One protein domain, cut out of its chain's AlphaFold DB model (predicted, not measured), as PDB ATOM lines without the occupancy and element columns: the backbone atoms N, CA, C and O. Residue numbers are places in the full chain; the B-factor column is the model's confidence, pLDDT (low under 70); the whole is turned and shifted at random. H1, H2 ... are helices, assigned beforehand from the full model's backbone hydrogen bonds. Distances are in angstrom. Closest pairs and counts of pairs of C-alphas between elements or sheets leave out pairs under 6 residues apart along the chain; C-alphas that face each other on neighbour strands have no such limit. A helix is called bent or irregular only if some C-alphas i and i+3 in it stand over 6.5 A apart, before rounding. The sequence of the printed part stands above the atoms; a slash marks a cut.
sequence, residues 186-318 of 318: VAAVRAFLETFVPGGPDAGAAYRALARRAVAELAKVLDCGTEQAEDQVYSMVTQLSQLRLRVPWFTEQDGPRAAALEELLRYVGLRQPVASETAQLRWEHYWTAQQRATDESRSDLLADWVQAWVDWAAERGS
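Overview. This is residues 186 to 318 of the 318 residues of an uncharacterized protein of Kitasatospora kifunensis (UniProt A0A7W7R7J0). Two helical hairpins lie at opposite ends of the domain, the long helix H6 with H5 at one end and H1 with H2 at the other, and H3 and H4 fill the space between them. H3 reaches from the H2 end toward H6, and H4 runs back alongside it in the opposite direction, while most helices that touch are crossed. The printed part has 133 residues, with six named helices in the order H1 to H6 and no named strand, and its class is all helix. It is compact, with a radius of gyration of the C-alphas of 14.7 A, and rounded, with spans of 36 by 35 by 28 A.

Along the chain. The longest helix, H6, holds residues 296 to 317 and measures 33.3 A, from C-alpha 296 at (36.566, -11.315, -1.984) to C-alpha 317 at (54.862, -15.881, -29.445). It is neither bent nor irregular, but only just: C-alphas 296 and 299 are 6.0 A apart. H5 holds residues 277 to 292 and measures 23.1 A. H4 is residues 257 to 270, and H3, residues 226 to 246, measures 30.0 A. H2, residues 204 to 222, measures 27.7 A and is irregular, with C-alphas 205 and 208 7.2 A apart. H1, residues 186 to 196, begins at C-alpha 186, (45.187, 9.186, -29.597).

Arrangement. H6 and H5 form a helical hairpin at a shallow tilt of 18 degrees, opposite ways; their closest C-alphas, of Ala 308 and Ala 279, are 4.8 A apart. H5 and H4 only just touch, with 3 pairs of C-alphas within 8 A, through residues 277 to 280 and 264 to 267 alone. H3 and H4 are close but not clearly touching, their closest C-alphas, of Met 236 and Leu 264, 7.5 A apart, at a shallow tilt of 23 degrees, opposite ways. H1, H3 and H4 form a bundle, a group of helices alongside one another. H1 touches H4, the closest C-alphas being those of Val 186 and Gly 269, 6.3 A apart. H1 and H2 form the other helical hairpin, at a tilt of 38 degrees, only just steep, with the C-alphas of Val 189 and Ala 214 closest at 4.2 A. H1 and H2 are both apart from H5 and H6. Every O i to N i+4 pair is within hydrogen-bond range in H3 and H4; the counts are 5 of 7 in H1, 13 of 15 in H2, 11 of 12 in H5 and 16 of 18 in H6.

Size, cuts and confidence. The two C-alphas farthest apart, of Ala 205 and Ser 318, are 41.3 A apart. The printed part has no cut and ends at the chain's last residue. No link is long; those from H2 to H3 and from H5 to H6 are tight. Residues 291 to 296 stand free. The mean pLDDT of the printed part is 89.9, and residues 293 to 296 and residue 318 are under 70.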
ATOM      1  N   VAL A 186      44.640  10.377 -30.275       94.62
ATOM      2  CA  VAL A 186      45.187   9.186 -29.597       94.62
ATOM      3  C   VAL A 186      46.711   9.259 -29.401       94.62
ATOM      4  O   VAL A 186      47.231   8.702 -28.435       94.62
ATOM      5  N   ALA A 187      47.448   9.996 -30.242       94.75
ATOM      6  CA  ALA A 187      48.894  10.170 -30.067       94.75
ATOM      7  C   ALA A 187      49.242  10.981 -28.806       94.75
ATOM      8  O   ALA A 187      50.268  10.730 -28.173       94.75
ATOM      9  N   ALA A 188      48.384  11.922 -28.396       95.12
ATOM     10  CA  ALA A 188      48.564  12.644 -27.138       95.12
ATOM     11  C   ALA A 188      48.325  11.744 -25.919       95.12
ATOM     12  O   ALA A 188      49.068  11.836 -24.942       95.12
ATOM     13  N   VAL A 189      47.332  10.852 -26.003       95.62
ATOM     14  CA  VAL A 189      47.048   9.844 -24.971       95.62
ATOM     15  C   VAL A 189      48.220   8.878 -24.842       95.62
ATOM     16  O   VAL A 189      48.724   8.668 -23.741       95.62
ATOM     17  N   ARG A 190      48.727   8.368 -25.970       95.75
ATOM     18  CA  ARG A 190      49.926   7.523 -26.011       95.75
ATOM     19  C   ARG A 190      51.114   8.180 -25.320       95.75
ATOM     20  O   ARG A 190      51.689   7.569 -24.429       95.75
ATOM     21  N   ALA A 191      51.448   9.416 -25.696       94.88
ATOM     22  CA  ALA A 191      52.596  10.128 -25.136       94.88
ATOM     23  C   ALA A 191      52.521  10.255 -23.604       94.88
ATOM     24  O   ALA A 191      53.546  10.278 -22.929       94.88
ATOM     25  N   PHE A 192      51.310  10.329 -23.041       95.56
ATOM     26  CA  PHE A 192      51.113  10.287 -21.595       95.56
ATOM     27  C   PHE A 192      51.255   8.867 -21.026       95.56
ATOM     28  O   PHE A 192      51.976   8.675 -20.047       95.56
ATOM     29  N   LEU A 193      50.617   7.867 -21.635       94.88
ATOM     30  CA  LEU A 193      50.652   6.478 -21.163       94.88
ATOM     31  C   LEU A 193      52.050   5.839 -21.237       94.88
ATOM     32  O   LEU A 193      52.409   5.058 -20.357       94.88
ATOM     33  N   GLU A 194      52.872   6.211 -22.219       94.69
ATOM     34  CA  GLU A 194      54.265   5.749 -22.345       94.69
ATOM     35  C   GLU A 194      55.111   6.080 -21.107       94.69
ATOM     36  O   GLU A 194      56.033   5.338 -20.782       94.69
ATOM     37  N   THR A 195      54.754   7.123 -20.350       92.12
ATOM     38  CA  THR A 195      55.441   7.496 -19.098       92.12
ATOM     39  C   THR A 195      55.251   6.466 -17.972       92.12
ATOM     40  O   THR A 195      55.976   6.485 -16.977       92.12
ATOM     41  N   PHE A 196      54.297   5.537 -18.125       88.50
ATOM     42  CA  PHE A 196      54.017   4.454 -17.176       88.50
ATOM     43  C   PHE A 196      54.615   3.106 -17.597       88.50
ATOM     44  O   PHE A 196      54.655   2.170 -16.791       88.50
ATOM     45  N   VAL A 197      55.102   3.000 -18.835       89.81
ATOM     46  CA  VAL A 197      55.713   1.780 -19.370       89.81
ATOM     47  C   VAL A 197      57.155   1.651 -18.850       89.81
ATOM     48  O   VAL A 197      57.871   2.651 -18.775       89.81
ATOM     49  N   PRO A 198      57.629   0.446 -18.467       86.12
ATOM     50  CA  PRO A 198      59.029   0.228 -18.107       86.12
ATOM     51  C   PRO A 198      59.995   0.720 -19.195       86.12
ATOM     52  O   PRO A 198      59.860   0.345 -20.356       86.12
ATOM     53  N   GLY A 199      60.964   1.556 -18.812       84.75
ATOM     54  CA  GLY A 199      61.907   2.184 -19.749       84.75
ATOM     55  C   GLY A 199      61.347   3.385 -20.523       84.75
ATOM     56  O   GLY A 199      62.057   3.945 -21.353       84.75
ATOM     57  N   GLY A 200      60.102   3.791 -20.252       85.19
ATOM     58  CA  GLY A 200      59.487   4.982 -20.829       85.19
ATOM     59  C   GLY A 200      60.115   6.298 -20.347       85.19
ATOM     60  O   GLY A 200      60.883   6.311 -19.378       85.19
ATOM     61  N   PRO A 201      59.800   7.422 -21.015       86.19
ATOM     62  CA  PRO A 201      60.357   8.726 -20.672       86.19
ATOM     63  C   PRO A 201      59.907   9.186 -19.277       86.19
ATOM     64  O   PRO A 201      58.729   9.082 -18.926       86.19
ATOM     65  N   ASP A 202      60.830   9.758 -18.496       82.75
ATOM     66  CA  ASP A 202      60.469  10.434 -17.247       82.75
ATOM     67  C   ASP A 202      59.749  11.746 -17.569       82.75
ATOM     68  O   ASP A 202      60.332  12.708 -18.073       82.75
ATOM     69  N   ALA A 203      58.454  11.779 -17.265       80.88
ATOM     70  CA  ALA A 203      57.619  12.944 -17.489       80.88
ATOM     71  C   ALA A 203      58.003  14.137 -16.603       80.88
ATOM     72  O   ALA A 203      57.653  15.265 -16.943       80.88
ATOM     73  N   GLY A 204      58.677  13.926 -15.465       83.31
ATOM     74  CA  GLY A 204      59.164  14.984 -14.579       83.31
ATOM     75  C   GLY A 204      58.159  16.125 -14.356       83.31
ATOM     76  O   GLY A 204      57.039  15.924 -13.876       83.31
ATOM     77  N   ALA A 205      58.558  17.346 -14.721       78.00
ATOM     78  CA  ALA A 205      57.714  18.541 -14.632       78.00
ATOM     79  C   ALA A 205      56.558  18.571 -15.658       78.00
ATOM     80  O   ALA A 205      55.554  19.245 -15.429       78.00
ATOM     81  N   ALA A 206      56.667  17.825 -16.763       85.38
ATOM     82  CA  ALA A 206      55.684  17.761 -17.845       85.38
ATOM     83  C   ALA A 206      54.516  16.814 -17.582       85.38
ATOM     84  O   ALA A 206      53.502  16.913 -18.270       85.38
ATOM     85  N   TYR A 207      54.603  15.963 -16.558       85.44
ATOM     86  CA  TYR A 207      53.570  14.982 -16.221       85.44
ATOM     87  C   TYR A 207      52.154  15.570 -16.204       85.44
ATOM     88  O   TYR A 207      51.248  15.045 -16.846       85.44
ATOM     89  N   ARG A 208      51.956  16.699 -15.509       84.94
ATOM     90  CA  ARG A 208      50.628  17.327 -15.396       84.94
ATOM     91  C   ARG A 208      50.121  17.874 -16.729       84.94
ATOM     92  O   ARG A 208      48.930  17.778 -17.001       84.94
ATOM     93  N   ALA A 209      51.008  18.454 -17.532       87.50
ATOM     94  CA  ALA A 209      50.649  18.994 -18.836       87.50
ATOM     95  C   ALA A 209      50.318  17.859 -19.824       87.50
ATOM     96  O   ALA A 209      49.317  17.942 -20.531       87.50
ATOM     97  N   LEU A 210      51.093  16.764 -19.812       92.06
ATOM     98  CA  LEU A 210      50.810  15.555 -20.595       92.06
ATOM     99  C   LEU A 210      49.464  14.932 -20.209       92.06
ATOM    100  O   LEU A 210      48.675  14.633 -21.100       92.06
ATOM    101  N   ALA A 211      49.176  14.804 -18.909       91.19
ATOM    102  CA  ALA A 211      47.907  14.270 -18.415       91.19
ATOM    103  C   ALA A 211      46.712  15.111 -18.891       91.19
ATOM    104  O   ALA A 211      45.785  14.577 -19.494       91.19
ATOM    105  N   ARG A 212      46.763  16.439 -18.702       91.06
ATOM    106  CA  ARG A 212      45.705  17.351 -19.173       91.06
ATOM    107  C   ARG A 212      45.506  17.274 -20.683       91.06
ATOM    108  O   ARG A 212      44.370  17.247 -21.144       91.06
ATOM    109  N   ARG A 213      46.597  17.226 -21.458       95.00
ATOM    110  CA  ARG A 213      46.500  17.096 -22.916       95.00
ATOM    111  C   ARG A 213      45.885  15.759 -23.317       95.00
ATOM    112  O   ARG A 213      45.028  15.748 -24.187       95.00
ATOM    113  N   ALA A 214      46.293  14.656 -22.692       95.88
ATOM    114  CA  ALA A 214      45.731  13.336 -22.962       95.88
ATOM    115  C   ALA A 214      44.217  13.307 -22.719       95.88
ATOM    116  O   ALA A 214      43.482  12.847 -23.584       95.88
ATOM    117  N   VAL A 215      43.754  13.867 -21.599       95.69
ATOM    118  CA  VAL A 215      42.324  13.998 -21.277       95.69
ATOM    119  C   VAL A 215      41.594  14.834 -22.326       95.69
ATOM    120  O   VAL A 215      40.610  14.378 -22.898       95.69
ATOM    121  N   ALA A 216      42.095  16.037 -22.622       94.75
ATOM    122  CA  ALA A 216      41.450  16.942 -23.570       94.75
ATOM    123  C   ALA A 216      41.378  16.353 -24.989       94.75
ATOM    124  O   ALA A 216      40.382  16.524 -25.685       94.75
ATOM    125  N   GLU A 217      42.430  15.664 -25.430       96.56
ATOM    126  CA  GLU A 217      42.460  15.021 -26.744       96.56
ATOM    127  C   GLU A 217      41.607  13.748 -26.783       96.56
ATOM    128  O   GLU A 217      40.945  13.506 -27.789       96.56
ATOM    129  N   LEU A 218      41.550  12.965 -25.701       95.31
ATOM    130  CA  LEU A 218      40.664  11.802 -25.623       95.31
ATOM    131  C   LEU A 218      39.188  12.213 -25.627       95.31
ATOM    132  O   LEU A 218      38.402  11.594 -26.337       95.31
ATOM    133  N   ALA A 219      38.827  13.277 -24.903       95.50
ATOM    134  CA  ALA A 219      37.466  13.814 -24.885       95.50
ATOM    135  C   ALA A 219      36.989  14.186 -26.298       95.50
ATOM    136  O   ALA A 219      35.876  13.850 -26.689       95.50
ATOM    137  N   LYS A 220      37.870  14.796 -27.104       95.94
ATOM    138  CA  LYS A 220      37.597  15.099 -28.520       95.94
ATOM    139  C   LYS A 220      37.458  13.840 -29.372       95.94
ATOM    140  O   LYS A 220      36.585  13.786 -30.226       95.94
ATOM    141  N   VAL A 221      38.337  12.853 -29.181       95.44
ATOM    142  CA  VAL A 221      38.321  11.601 -29.961       95.44
ATOM    143  C   VAL A 221      37.053  10.792 -29.689       95.44
ATOM    144  O   VAL A 221      36.502  10.203 -30.615       95.44
ATOM    145  N   LEU A 222      36.600  10.764 -28.436       92.69
ATOM    146  CA  LEU A 222      35.428  10.002 -28.009       92.69
ATOM    147  C   LEU A 222      34.112  10.786 -28.089       92.69
ATOM    148  O   LEU A 222      33.073  10.203 -27.796       92.69
ATOM    149  N   ASP A 223      34.163  12.070 -28.456       95.25
ATOM    150  CA  ASP A 223      33.025  12.996 -28.419       95.25
ATOM    151  C   ASP A 223      32.293  12.965 -27.061       95.25
ATOM    152  O   ASP A 223      31.083  12.756 -26.969       95.25
ATOM    153  N   CYS A 224      33.059  13.104 -25.971       92.81
ATOM    154  CA  CYS A 224      32.549  13.015 -24.602       92.81
ATOM    155  C   CYS A 224      32.999  14.180 -23.705       92.81
ATOM    156  O   CYS A 224      33.824  15.014 -24.080       92.81
ATOM    157  N   GLY A 225      32.426  14.253 -22.498       89.50
ATOM    158  CA  GLY A 225      32.800  15.252 -21.497       89.50
ATOM    159  C   GLY A 225      34.180  14.996 -20.880       89.50
ATOM    160  O   GLY A 225      34.661  13.863 -20.848       89.50
ATOM    161  N   THR A 226      34.797  16.052 -20.338       87.94
ATOM    162  CA  THR A 226      36.119  15.986 -19.691       87.94
ATOM    163  C   THR A 226      36.172  14.937 -18.586       87.94
ATOM    164  O   THR A 226      37.099  14.142 -18.572       87.94
ATOM    165  N   GLU A 227      35.162  14.884 -17.717       82.69
ATOM    166  CA  GLU A 227      35.074  13.928 -16.603       82.69
ATOM    167  C   GLU A 227      35.132  12.472 -17.092       82.69
ATOM    168  O   GLU A 227      35.968  11.686 -16.655       82.69
ATOM    169  N   GLN A 228      34.334  12.136 -18.110       87.06
ATOM    170  CA  GLN A 228      34.354  10.800 -18.704       87.06
ATOM    171  C   GLN A 228      35.717  10.476 -19.335       87.06
ATOM    172  O   GLN A 228      36.187   9.343 -19.245       87.06
ATOM    173  N   ALA A 229      36.371  11.447 -19.978       92.12
ATOM    174  CA  ALA A 229      37.711  11.251 -20.524       92.12
ATOM    175  C   ALA A 229      38.776  11.086 -19.424       92.12
ATOM    176  O   ALA A 229      39.686  10.270 -19.583       92.12
ATOM    177  N   GLU A 230      38.663  11.815 -18.310       90.56
ATOM    178  CA  GLU A 230      39.521  11.665 -17.129       90.56
ATOM    179  C   GLU A 230      39.412  10.262 -16.541       90.56
ATOM    180  O   GLU A 230      40.442   9.611 -16.344       90.56
ATOM    181  N   ASP A 231      38.192   9.754 -16.374       87.88
ATOM    182  CA  ASP A 231      37.939   8.393 -15.897       87.88
ATOM    183  C   ASP A 231      38.569   7.331 -16.801       87.88
ATOM    184  O   ASP A 231      39.194   6.380 -16.319       87.88
ATOM    185  N   GLN A 232      38.462   7.495 -18.124       93.62
ATOM    186  CA  GLN A 232      39.080   6.574 -19.082       93.62
ATOM    187  C   GLN A 232      40.611   6.628 -19.012       93.62
ATOM    188  O   GLN A 232      41.266   5.585 -18.967       93.62
ATOM    189  N   VAL A 233      41.204   7.827 -18.956       94.25
ATOM    190  CA  VAL A 233      42.659   7.986 -18.794       94.25
ATOM    191  C   VAL A 233      43.133   7.370 -17.478       94.25
ATOM    192  O   VAL A 233      44.148   6.669 -17.458       94.25
ATOM    193  N   TYR A 234      42.396   7.579 -16.389       91.38
ATOM    194  CA  TYR A 234      42.711   7.015 -15.082       91.38
ATOM    195  C   TYR A 234      42.617   5.482 -15.070       91.38
ATOM    196  O   TYR A 234      43.517   4.812 -14.549       91.38
ATOM    197  N   SER A 235      41.589   4.917 -15.709       93.69
ATOM    198  CA  SER A 235      41.439   3.472 -15.908       93.69
ATOM    199  C   SER A 235      42.631   2.888 -16.676       93.69
ATOM    200  O   SER A 235      43.278   1.960 -16.186       93.69
ATOM    201  N   MET A 236      43.025   3.501 -17.801       95.00
ATOM    202  CA  MET A 236      44.184   3.073 -18.600       95.00
ATOM    203  C   MET A 236      45.500   3.126 -17.807       95.00
ATOM    204  O   MET A 236      46.282   2.173 -17.824       95.00
ATOM    205  N   VAL A 237      45.755   4.214 -17.072       93.81
ATOM    206  CA  VAL A 237      46.947   4.345 -16.212       93.81
ATOM    207  C   VAL A 237      46.981   3.262 -15.134       93.81
ATOM    208  O   VAL A 237      48.040   2.689 -14.844       93.81
ATOM    209  N   THR A 238      45.828   2.968 -14.536       91.25
ATOM    210  CA  THR A 238      45.732   1.935 -13.504       91.25
ATOM    211  C   THR A 238      45.973   0.552 -14.100       91.25
ATOM    212  O   THR A 238      46.753  -0.214 -13.536       91.25
ATOM    213  N   GLN A 239      45.408   0.263 -15.273       94.94
ATOM    214  CA  GLN A 239      45.632  -0.987 -15.995       94.94
ATOM    215  C   GLN A 239      47.119  -1.206 -16.307       94.94
ATOM    216  O   GLN A 239      47.665  -2.257 -15.977       94.94
ATOM    217  N   LEU A 240      47.814  -0.199 -16.850       94.31
ATOM    218  CA  LEU A 240      49.261  -0.268 -17.115       94.31
ATOM    219  C   LEU A 240      50.079  -0.479 -15.835       94.31
ATOM    220  O   LEU A 240      51.052  -1.239 -15.821       94.31
ATOM    221  N   SER A 241      49.672   0.163 -14.740       90.81
ATOM    222  CA  SER A 241      50.309  -0.026 -13.437       90.81
ATOM    223  C   SER A 241      50.133  -1.460 -12.929       90.81
ATOM    224  O   SER A 241      51.086  -2.038 -12.408       90.81
ATOM    225  N   GLN A 242      48.951  -2.056 -13.110       92.31
ATOM    226  CA  GLN A 242      48.705  -3.454 -12.750       92.31
ATOM    227  C   GLN A 242      49.471  -4.423 -13.653       92.31
ATOM    228  O   GLN A 242      50.042  -5.385 -13.141       92.31
ATOM    229  N   LEU A 243      49.574  -4.146 -14.960       94.12
ATOM    230  CA  LEU A 243      50.327  -4.987 -15.897       94.12
ATOM    231  C   LEU A 243      51.781  -5.086 -15.449       94.12
ATOM    232  O   LEU A 243      52.320  -6.174 -15.277       94.12
ATOM    233  N   ARG A 244      52.381  -3.939 -15.131       93.06
ATOM    234  CA  ARG A 244      53.745  -3.861 -14.606       93.06
ATOM    235  C   ARG A 244      53.950  -4.636 -13.301       93.06
ATOM    236  O   ARG A 244      55.056  -5.107 -13.055       93.06
ATOM    237  N   LEU A 245      52.939  -4.709 -12.439       91.12
ATOM    238  CA  LEU A 245      53.053  -5.358 -11.132       91.12
ATOM    239  C   LEU A 245      52.789  -6.864 -11.178       91.12
ATOM    240  O   LEU A 245      53.298  -7.586 -10.323       91.12
ATOM    241  N   ARG A 246      51.946  -7.323 -12.105       94.44
ATOM    242  CA  ARG A 246      51.344  -8.662 -12.049       94.44
ATOM    243  C   ARG A 246      51.628  -9.529 -13.266       94.44
ATOM    244  O   ARG A 246      51.501 -10.742 -13.157       94.44
ATOM    245  N   VAL A 247      52.012  -8.936 -14.393       94.38
ATOM    246  CA  VAL A 247      52.238  -9.656 -15.647       94.38
ATOM    247  C   VAL A 247      53.745  -9.704 -15.935       94.38
ATOM    248  O   VAL A 247      54.322  -8.669 -16.278       94.38
ATOM    249  N   PRO A 248      54.409 -10.875 -15.798       89.88
ATOM    250  CA  PRO A 248      55.874 -10.976 -15.847       89.88
ATOM    251  C   PRO A 248      56.496 -10.379 -17.116       89.88
ATOM    252  O   PRO A 248      57.363  -9.500 -17.029       89.88
ATOM    253  N   TRP A 249      55.958 -10.750 -18.283       94.00
ATOM    254  CA  TRP A 249      56.455 -10.297 -19.583       94.00
ATOM    255  C   TRP A 249      56.378  -8.776 -19.753       94.00
ATOM    256  O   TRP A 249      57.137  -8.198 -20.526       94.00
ATOM    257  N   PHE A 250      55.513  -8.076 -19.008       93.38
ATOM    258  CA  PHE A 250      55.396  -6.624 -19.131       93.38
ATOM    259  C   PHE A 250      56.665  -5.904 -18.658       93.38
ATOM    260  O   PHE A 250      56.929  -4.780 -19.074       93.38
ATOM    261  N   THR A 251      57.497  -6.530 -17.822       89.44
ATOM    262  CA  THR A 251      58.765  -5.943 -17.347       89.44
ATOM    263  C   THR A 251      60.007  -6.479 -18.058       89.44
ATOM    264  O   THR A 251      61.039  -5.811 -18.049       89.44
ATOM    265  N   GLU A 252      59.901  -7.583 -18.794       89.88
ATOM    266  CA  GLU A 252      61.007  -8.208 -19.536       89.88
ATOM    267  C   GLU A 252      61.429  -7.386 -20.750       89.88
ATOM    268  O   GLU A 252      60.571  -6.863 -21.448       89.88
ATOM    269  N   GLN A 253      62.729  -7.250 -21.030       82.69
ATOM    270  CA  GLN A 253      63.260  -6.366 -22.081       82.69
ATOM    271  C   GLN A 253      62.590  -6.558 -23.458       82.69
ATOM    272  O   GLN A 253      62.246  -5.562 -24.095       82.69
ATOM    273  N   ASP A 254      62.300  -7.803 -23.833       83.69
ATOM    274  CA  ASP A 254      61.729  -8.168 -25.137       83.69
ATOM    275  C   ASP A 254      60.227  -8.501 -25.081       83.69
ATOM    276  O   ASP A 254      59.650  -9.003 -26.045       83.69
ATOM    277  N   GLY A 255      59.565  -8.216 -23.955       85.38
ATOM    278  CA  GLY A 255      58.134  -8.460 -23.808       85.38
ATOM    279  C   GLY A 255      57.277  -7.565 -24.719       85.38
ATOM    280  O   GLY A 255      57.669  -6.432 -25.027       85.38
ATOM    281  N   PRO A 256      56.060  -8.000 -25.106       92.69
ATOM    282  CA  PRO A 256      55.188  -7.298 -26.059       92.69
ATOM    283  C   PRO A 256      54.506  -6.029 -25.494       92.69
ATOM    284  O   PRO A 256      53.365  -5.720 -25.830       92.69
ATOM    285  N   ARG A 257      55.199  -5.240 -24.659       92.38
ATOM    286  CA  ARG A 257      54.689  -4.014 -24.014       92.38
ATOM    287  C   ARG A 257      54.110  -2.997 -24.989       92.38
ATOM    288  O   ARG A 257      53.031  -2.466 -24.750       92.38
ATOM    289  N   ALA A 258      54.845  -2.707 -26.063       91.00
ATOM    290  CA  ALA A 258      54.418  -1.726 -27.056       91.00
ATOM    291  C   ALA A 258      53.116  -2.181 -27.728       91.00
ATOM    292  O   ALA A 258      52.185  -1.394 -27.847       91.00
ATOM    293  N   ALA A 259      53.012  -3.471 -28.063       94.00
ATOM    294  CA  ALA A 259      51.789  -4.048 -28.607       94.00
ATOM    295  C   ALA A 259      50.632  -3.997 -27.595       94.00
ATOM    296  O   ALA A 259      49.527  -3.640 -27.970       94.00
ATOM    297  N   ALA A 260      50.874  -4.269 -26.311       95.19
ATOM    298  CA  ALA A 260      49.831  -4.178 -25.290       95.19
ATOM    299  C   ALA A 260      49.287  -2.746 -25.130       95.19
ATOM    300  O   ALA A 260      48.079  -2.550 -25.008       95.19
ATOM    301  N   LEU A 261      50.169  -1.738 -25.182       95.38
ATOM    302  CA  LEU A 261      49.766  -0.331 -25.182       95.38
ATOM    303  C   LEU A 261      48.952   0.032 -26.436       95.38
ATOM    304  O   LEU A 261      47.964   0.754 -26.330       95.38
ATOM    305  N   GLU A 262      49.337  -0.475 -27.608       94.44
ATOM    306  CA  GLU A 262      48.577  -0.295 -28.853       94.44
ATOM    307  C   GLU A 262      47.173  -0.894 -28.770       94.44
ATOM    308  O   GLU A 262      46.202  -0.227 -29.120       94.44
ATOM    309  N   GLU A 263      47.049  -2.130 -28.282       96.00
ATOM    310  CA  GLU A 263      45.754  -2.800 -28.117       96.00
ATOM    311  C   GLU A 263      44.866  -2.012 -27.141       96.00
ATOM    312  O   GLU A 263      43.695  -1.768 -27.425       96.00
ATOM    313  N   LEU A 264      45.434  -1.512 -26.036       95.31
ATOM    314  CA  LEU A 264      44.716  -0.656 -25.086       95.31
ATOM    315  C   LEU A 264      44.199   0.634 -25.743       95.31
ATOM    316  O   LEU A 264      43.024   0.978 -25.604       95.31
ATOM    317  N   LEU A 265      45.056   1.337 -26.489       94.94
ATOM    318  CA  LEU A 265      44.690   2.576 -27.181       94.94
ATOM    319  C   LEU A 265      43.643   2.342 -28.278       94.94
ATOM    320  O   LEU A 265      42.744   3.166 -28.446       94.94
ATOM    321  N   ARG A 266      43.734   1.232 -29.018       93.81
ATOM    322  CA  ARG A 266      42.753   0.859 -30.048       93.81
ATOM    323  C   ARG A 266      41.400   0.506 -29.442       93.81
ATOM    324  O   ARG A 266      40.376   0.943 -29.965       93.81
ATOM    325  N   TYR A 267      41.397  -0.232 -28.337       93.88
ATOM    326  CA  TYR A 267      40.172  -0.623 -27.654       93.88
ATOM    327  C   TYR A 267      39.458   0.583 -27.031       93.88
ATOM    328  O   TYR A 267      38.303   0.858 -27.355       93.88
ATOM    329  N   VAL A 268      40.157   1.357 -26.191       87.38
ATOM    330  CA  VAL A 268      39.553   2.481 -25.456       87.38
ATOM    331  C   VAL A 268      39.371   3.703 -26.351       87.38
ATOM    332  O   VAL A 268      38.290   4.287 -26.388       87.38
ATOM    333  N   GLY A 269      40.421   4.099 -27.074       80.44
ATOM    334  CA  GLY A 269      40.460   5.348 -27.833       80.44
ATOM    335  C   GLY A 269      39.798   5.272 -29.206       80.44
ATOM    336  O   GLY A 269      39.265   6.273 -29.664       80.44
ATOM    337  N   LEU A 270      39.820   4.111 -29.870       80.44
ATOM    338  CA  LEU A 270      39.272   3.956 -31.227       80.44
ATOM    339  C   LEU A 270      38.040   3.047 -31.296       80.44
ATOM    340  O   LEU A 270      37.456   2.930 -32.372       80.44
ATOM    341  N   ARG A 271      37.647   2.406 -30.183       86.00
ATOM    342  CA  ARG A 271      36.538   1.433 -30.122       86.00
ATOM    343  C   ARG A 271      36.660   0.337 -31.188       86.00
ATOM    344  O   ARG A 271      35.672  -0.080 -31.788       86.00
ATOM    345  N   GLN A 272      37.891  -0.096 -31.455       89.69
ATOM    346  CA  GLN A 272      38.184  -1.117 -32.455       89.69
ATOM    347  C   GLN A 272      38.300  -2.505 -31.815       89.69
ATOM    348  O   GLN A 272      38.786  -2.605 -30.686       89.69
ATOM    349  N   PRO A 273      37.944  -3.575 -32.550       92.06
ATOM    350  CA  PRO A 273      38.271  -4.928 -32.131       92.06
ATOM    351  C   PRO A 273      39.793  -5.100 -32.052       92.06
ATOM    352  O   PRO A 273      40.541  -4.571 -32.886       92.06
ATOM    353  N   VAL A 274      40.233  -5.835 -31.036       96.38
ATOM    354  CA  VAL A 274      41.639  -6.027 -30.653       96.38
ATOM    355  C   VAL A 274      41.866  -7.476 -30.257       96.38
ATOM    356  O   VAL A 274      40.954  -8.128 -29.757       96.38
ATOM    357  N   ALA A 275      43.084  -7.992 -30.430       96.50
ATOM    358  CA  ALA A 275      43.357  -9.376 -30.033       96.50
ATOM    359  C   ALA A 275      43.289  -9.542 -28.504       96.50
ATOM    360  O   ALA A 275      42.992 -10.617 -27.997       96.50
ATOM    361  N   SER A 276      43.513  -8.456 -27.754       96.31
ATOM    362  CA  SER A 276      43.407  -8.443 -26.295       96.31
ATOM    363  C   SER A 276      41.969  -8.264 -25.777       96.31
ATOM    364  O   SER A 276      41.812  -7.914 -24.611       96.31
ATOM    365  N   GLU A 277      40.922  -8.404 -26.599       96.69
ATOM    366  CA  GLU A 277      39.533  -8.049 -26.235       96.69
ATOM    367  C   GLU A 277      39.074  -8.730 -24.939       96.69
ATOM    368  O   GLU A 277      38.576  -8.060 -24.035       96.69
ATOM    369  N   THR A 278      39.353 -10.028 -24.783       97.00
ATOM    370  CA  THR A 278      39.076 -10.768 -23.543       97.00
ATOM    371  C   THR A 278      39.700 -10.088 -22.326       97.00
ATOM    372  O   THR A 278      39.035  -9.907 -21.308       97.00
ATOM    373  N   ALA A 279      40.961  -9.663 -22.422       96.81
ATOM    374  CA  ALA A 279      41.648  -8.991 -21.328       96.81
ATOM    375  C   ALA A 279      41.047  -7.607 -21.031       96.81
ATOM    376  O   ALA A 279      40.957  -7.214 -19.870       96.81
ATOM    377  N   GLN A 280      40.579  -6.879 -22.048       96.88
ATOM    378  CA  GLN A 280      39.936  -5.577 -21.850       96.88
ATOM    379  C   GLN A 280      38.568  -5.709 -21.164       96.88
ATOM    380  O   GLN A 280      38.292  -4.997 -20.203       96.88
ATOM    381  N   LEU A 281      37.750  -6.686 -21.559       95.56
ATOM    382  CA  LEU A 281      36.458  -6.947 -20.911       95.56
ATOM    383  C   LEU A 281      36.625  -7.363 -19.441       95.56
ATOM    384  O   LEU A 281      35.891  -6.906 -18.562       95.56
ATOM    385  N   ARG A 282      37.632  -8.196 -19.139       96.38
ATOM    386  CA  ARG A 282      37.957  -8.568 -17.750       96.38
ATOM    387  C   ARG A 282      38.399  -7.359 -16.927       96.38
ATOM    388  O   ARG A 282      38.036  -7.265 -15.755       96.38
ATOM    389  N   TRP A 283      39.117  -6.418 -17.542       96.12
ATOM    390  CA  TRP A 283      39.480  -5.159 -16.895       96.12
ATOM    391  C   TRP A 283      38.249  -4.320 -16.558       96.12
ATOM    392  O   TRP A 283      38.121  -3.866 -15.428       96.12
ATOM    393  N   GLU A 284      37.318  -4.149 -17.497       93.44
ATOM    394  CA  GLU A 284      36.088  -3.378 -17.273       93.44
ATOM    395  C   GLU A 284      35.232  -3.965 -16.142       93.44
ATOM    396  O   GLU A 284      34.708  -3.225 -15.300       93.44
ATOM    397  N   HIS A 285      35.134  -5.296 -16.074       91.81
ATOM    398  CA  HIS A 285      34.454  -5.991 -14.981       91.81
ATOM    399  C   HIS A 285      35.139  -5.742 -13.631       91.81
ATOM    400  O   HIS A 285      34.471  -5.378 -12.659       91.81
ATOM    401  N   TYR A 286      36.466  -5.886 -13.574       92.38
ATOM    402  CA  TYR A 286      37.252  -5.576 -12.379       92.38
ATOM    403  C   TYR A 286      37.091  -4.107 -11.953       92.38
ATOM    404  O   TYR A 286      36.825  -3.824 -10.784       92.38
ATOM    405  N   TRP A 287      37.187  -3.177 -12.902       89.56
ATOM    406  CA  TRP A 287      37.087  -1.737 -12.676       89.56
ATOM    407  C   TRP A 287      35.722  -1.336 -12.111       89.56
ATOM    408  O   TRP A 287      35.632  -0.622 -11.113       89.56
ATOM    409  N   THR A 288      34.645  -1.877 -12.687       87.31
ATOM    410  CA  THR A 288      33.275  -1.659 -12.203       87.31
ATOM    411  C   THR A 288      33.085  -2.215 -10.790       87.31
ATOM    412  O   THR A 288      32.454  -1.575  -9.947       87.31
ATOM    413  N   ALA A 289      33.641  -3.397 -10.497       85.56
ATOM    414  CA  ALA A 289      33.579  -3.992  -9.163       85.56
ATOM    415  C   ALA A 289      34.380  -3.179  -8.128       85.56
ATOM    416  O   ALA A 289      33.931  -3.014  -6.991       85.56
ATOM    417  N   GLN A 290      35.526  -2.616  -8.523       82.00
ATOM    418  CA  GLN A 290      36.348  -1.758  -7.667       82.00
ATOM    419  C   GLN A 290      35.585  -0.520  -7.183       82.00
ATOM    420  O   GLN A 290      35.755  -0.113  -6.035       82.00
ATOM    421  N   GLN A 291      34.712   0.041  -8.017       77.75
ATOM    422  CA  GLN A 291      33.897   1.204  -7.667       77.75
ATOM    423  C   GLN A 291      32.709   0.868  -6.740       77.75
ATOM    424  O   GLN A 291      32.160   1.769  -6.114       77.75
ATOM    425  N   ARG A 292      32.305  -0.410  -6.629       72.12
ATOM    426  CA  ARG A 292      31.068  -0.845  -5.936       72.12
ATOM    427  C   ARG A 292      31.274  -1.583  -4.598       72.12
ATOM    428  O   ARG A 292      30.287  -1.921  -3.960       72.12
ATOM    429  N   ALA A 293      32.524  -1.798  -4.170       57.56
ATOM    430  CA  ALA A 293      32.949  -2.319  -2.857       57.56
ATOM    431  C   ALA A 293      32.383  -3.696  -2.400       57.56
ATOM    432  O   ALA A 293      31.372  -3.768  -1.714       57.56
ATOM    433  N   THR A 294      33.125  -4.786  -2.668       59.72
ATOM    434  CA  THR A 294      33.217  -6.030  -1.847       59.72
ATOM    435  C   THR A 294      34.613  -6.658  -2.053       59.72
ATOM    436  O   THR A 294      35.133  -6.595  -3.162       59.72
ATOM    437  N   ASP A 295      35.305  -7.157  -1.016       59.78
ATOM    438  CA  ASP A 295      36.734  -7.565  -1.096       59.78
ATOM    439  C   ASP A 295      36.994  -8.901  -1.816       59.78
ATOM    440  O   ASP A 295      37.871  -8.960  -2.675       59.78
ATOM    441  N   GLU A 296      36.236  -9.957  -1.512       59.41
ATOM    442  CA  GLU A 296      36.566 -11.315  -1.984       59.41
ATOM    443  C   GLU A 296      36.406 -11.480  -3.504       59.41
ATOM    444  O   GLU A 296      37.270 -12.062  -4.154       59.41
ATOM    445  N   SER A 297      35.389 -10.856  -4.106       70.69
ATOM    446  CA  SER A 297      35.156 -10.911  -5.560       70.69
ATOM    447  C   SER A 297      36.232 -10.191  -6.389       70.69
ATOM    448  O   SER A 297      36.407 -10.479  -7.572       70.69
ATOM    449  N   ARG A 298      36.985  -9.254  -5.793       79.81
ATOM    450  CA  ARG A 298      37.972  -8.430  -6.514       79.81
ATOM    451  C   ARG A 298      39.269  -9.166  -6.814       79.81
ATOM    452  O   ARG A 298      39.895  -8.872  -7.833       79.81
ATOM    453  N   SER A 299      39.689 -10.069  -5.929       80.38
ATOM    454  CA  SER A 299      40.929 -10.826  -6.122       80.38
ATOM    455  C   SER A 299      40.809 -11.763  -7.324       80.38
ATOM    456  O   SER A 299      41.703 -11.787  -8.169       80.38
ATOM    457  N   ASP A 300      39.675 -12.452  -7.437       88.38
ATOM    458  CA  ASP A 300      39.412 -13.397  -8.523       88.38
ATOM    459  C   ASP A 300      39.298 -12.677  -9.874       88.38
ATOM    460  O   ASP A 300      39.941 -13.069 -10.843       88.38
ATOM    461  N   LEU A 301      38.584 -11.544  -9.927       91.44
ATOM    462  CA  LEU A 301      38.473 -10.732 -11.148       91.44
ATOM    463  C   LEU A 301      39.827 -10.192 -11.629       91.44
ATOM    464  O   LEU A 301      40.080 -10.125 -12.833       91.44
ATOM    465  N   LEU A 302      40.705  -9.806 -10.699       91.94
ATOM    466  CA  LEU A 302      42.050  -9.363 -11.050       91.94
ATOM    467  C   LEU A 302      42.903 -10.531 -11.564       91.94
ATOM    468  O   LEU A 302      43.662 -10.345 -12.512       91.94
ATOM    469  N   ALA A 303      42.784 -11.719 -10.964       93.94
ATOM    470  CA  ALA A 303      43.494 -12.916 -11.413       93.94
ATOM    471  C   ALA A 303      43.060 -13.338 -12.827       93.94
ATOM    472  O   ALA A 303      43.921 -13.566 -13.677       93.94
ATOM    473  N   ASP A 304      41.754 -13.336 -13.109       95.44
ATOM    474  CA  ASP A 304      41.199 -13.584 -14.447       95.44
ATOM    475  C   ASP A 304      41.758 -12.604 -15.486       95.44
ATOM    476  O   ASP A 304      42.131 -12.985 -16.598       95.44
ATOM    477  N   TRP A 305      41.824 -11.320 -15.125       97.06
ATOM    478  CA  TRP A 305      42.382 -10.282 -15.984       97.06
ATOM    479  C   TRP A 305      43.879 -10.492 -16.262       97.06
ATOM    480  O   TRP A 305      44.314 -10.352 -17.407       97.06
ATOM    481  N   VAL A 306      44.667 -10.857 -15.243       96.94
ATOM    482  CA  VAL A 306      46.093 -11.193 -15.407       96.94
ATOM    483  C   VAL A 306      46.255 -12.380 -16.353       96.94
ATOM    484  O   VAL A 306      47.068 -12.304 -17.274       96.94
ATOM    485  N   GLN A 307      45.473 -13.447 -16.158       97.25
ATOM    486  CA  GLN A 307      45.552 -14.645 -16.989       97.25
ATOM    487  C   GLN A 307      45.243 -14.330 -18.458       97.25
ATOM    488  O   GLN A 307      46.002 -14.732 -19.333       97.25
ATOM    489  N   ALA A 308      44.224 -13.511 -18.732       97.56
ATOM    490  CA  ALA A 308      43.884 -13.111 -20.098       97.56
ATOM    491  C   ALA A 308      45.035 -12.381 -20.827       97.56
ATOM    492  O   ALA A 308      45.215 -12.551 -22.032       97.56
ATOM    493  N   TRP A 309      45.846 -11.590 -20.115       97.56
ATOM    494  CA  TRP A 309      47.047 -10.961 -20.686       97.56
ATOM    495  C   TRP A 309      48.221 -11.926 -20.868       97.56
ATOM    496  O   TRP A 309      49.055 -11.714 -21.753       97.56
ATOM    497  N   VAL A 310      48.322 -12.960 -20.032       95.88
ATOM    498  CA  VAL A 310      49.309 -14.036 -20.200       95.88
ATOM    499  C   VAL A 310      48.976 -14.860 -21.442       95.88
ATOM    500  O   VAL A 310      49.857 -15.060 -22.276       95.88
ATOM    501  N   ASP A 311      47.710 -15.245 -21.608       96.19
ATOM    502  CA  ASP A 311      47.234 -16.018 -22.759       96.19
ATOM    503  C   ASP A 311      47.436 -15.237 -24.067       96.19
ATOM    504  O   ASP A 311      48.065 -15.739 -24.998       96.19
ATOM    505  N   TRP A 312      47.039 -13.957 -24.096       96.81
ATOM    506  CA  TRP A 312      47.269 -13.070 -25.245       96.81
ATOM    507  C   TRP A 312      48.748 -12.983 -25.647       96.81
ATOM    508  O   TRP A 312      49.074 -12.950 -26.833       96.81
ATOM    509  N   ALA A 313      49.673 -12.939 -24.683       95.44
ATOM    510  CA  ALA A 313      51.099 -12.883 -24.998       95.44
ATOM    511  C   ALA A 313      51.628 -14.220 -25.540       95.44
ATOM    512  O   ALA A 313      52.453 -14.216 -26.456       95.44
ATOM    513  N   ALA A 314      51.143 -15.351 -25.015       93.69
ATOM    514  CA  ALA A 314      51.534 -16.689 -25.461       93.69
ATOM    515  C   ALA A 314      51.091 -16.977 -26.906       93.69
ATOM    516  O   ALA A 314      51.874 -17.495 -27.705       93.69
ATOM    517  N   GLU A 315      49.873 -16.566 -27.266       92.94
ATOM    518  CA  GLU A 315      49.330 -16.699 -28.625       92.94
ATOM    519  C   GLU A 315      50.118 -15.890 -29.664       92.94
ATOM    520  O   GLU A 315      50.143 -16.242 -30.837       92.94
ATOM    521  N   ARG A 316      50.797 -14.817 -29.243       88.50
ATOM    522  CA  ARG A 316      51.614 -13.967 -30.125       88.50
ATOM    523  C   ARG A 316      53.050 -14.448 -30.300       88.50
ATOM    524  O   ARG A 316      53.722 -14.001 -31.227       88.50
ATOM    525  N   GLY A 317      53.539 -15.263 -29.368       75.12
ATOM    526  CA  GLY A 317      54.862 -15.881 -29.445       75.12
ATOM    527  C   GLY A 317      54.875 -17.221 -30.186       75.12
ATOM    528  O   GLY A 317      55.962 -17.748 -30.423       75.12
ATOM    529  N   SER A 318      53.694 -17.759 -30.515       56.97
ATOM    530  CA  SER A 318      53.484 -19.010 -31.262       56.97
ATOM    531  C   SER A 318      53.365 -18.754 -32.763       56.97
ATOM    532  O   SER A 318      53.858 -19.606 -33.536       56.97
TER     533      SER A 318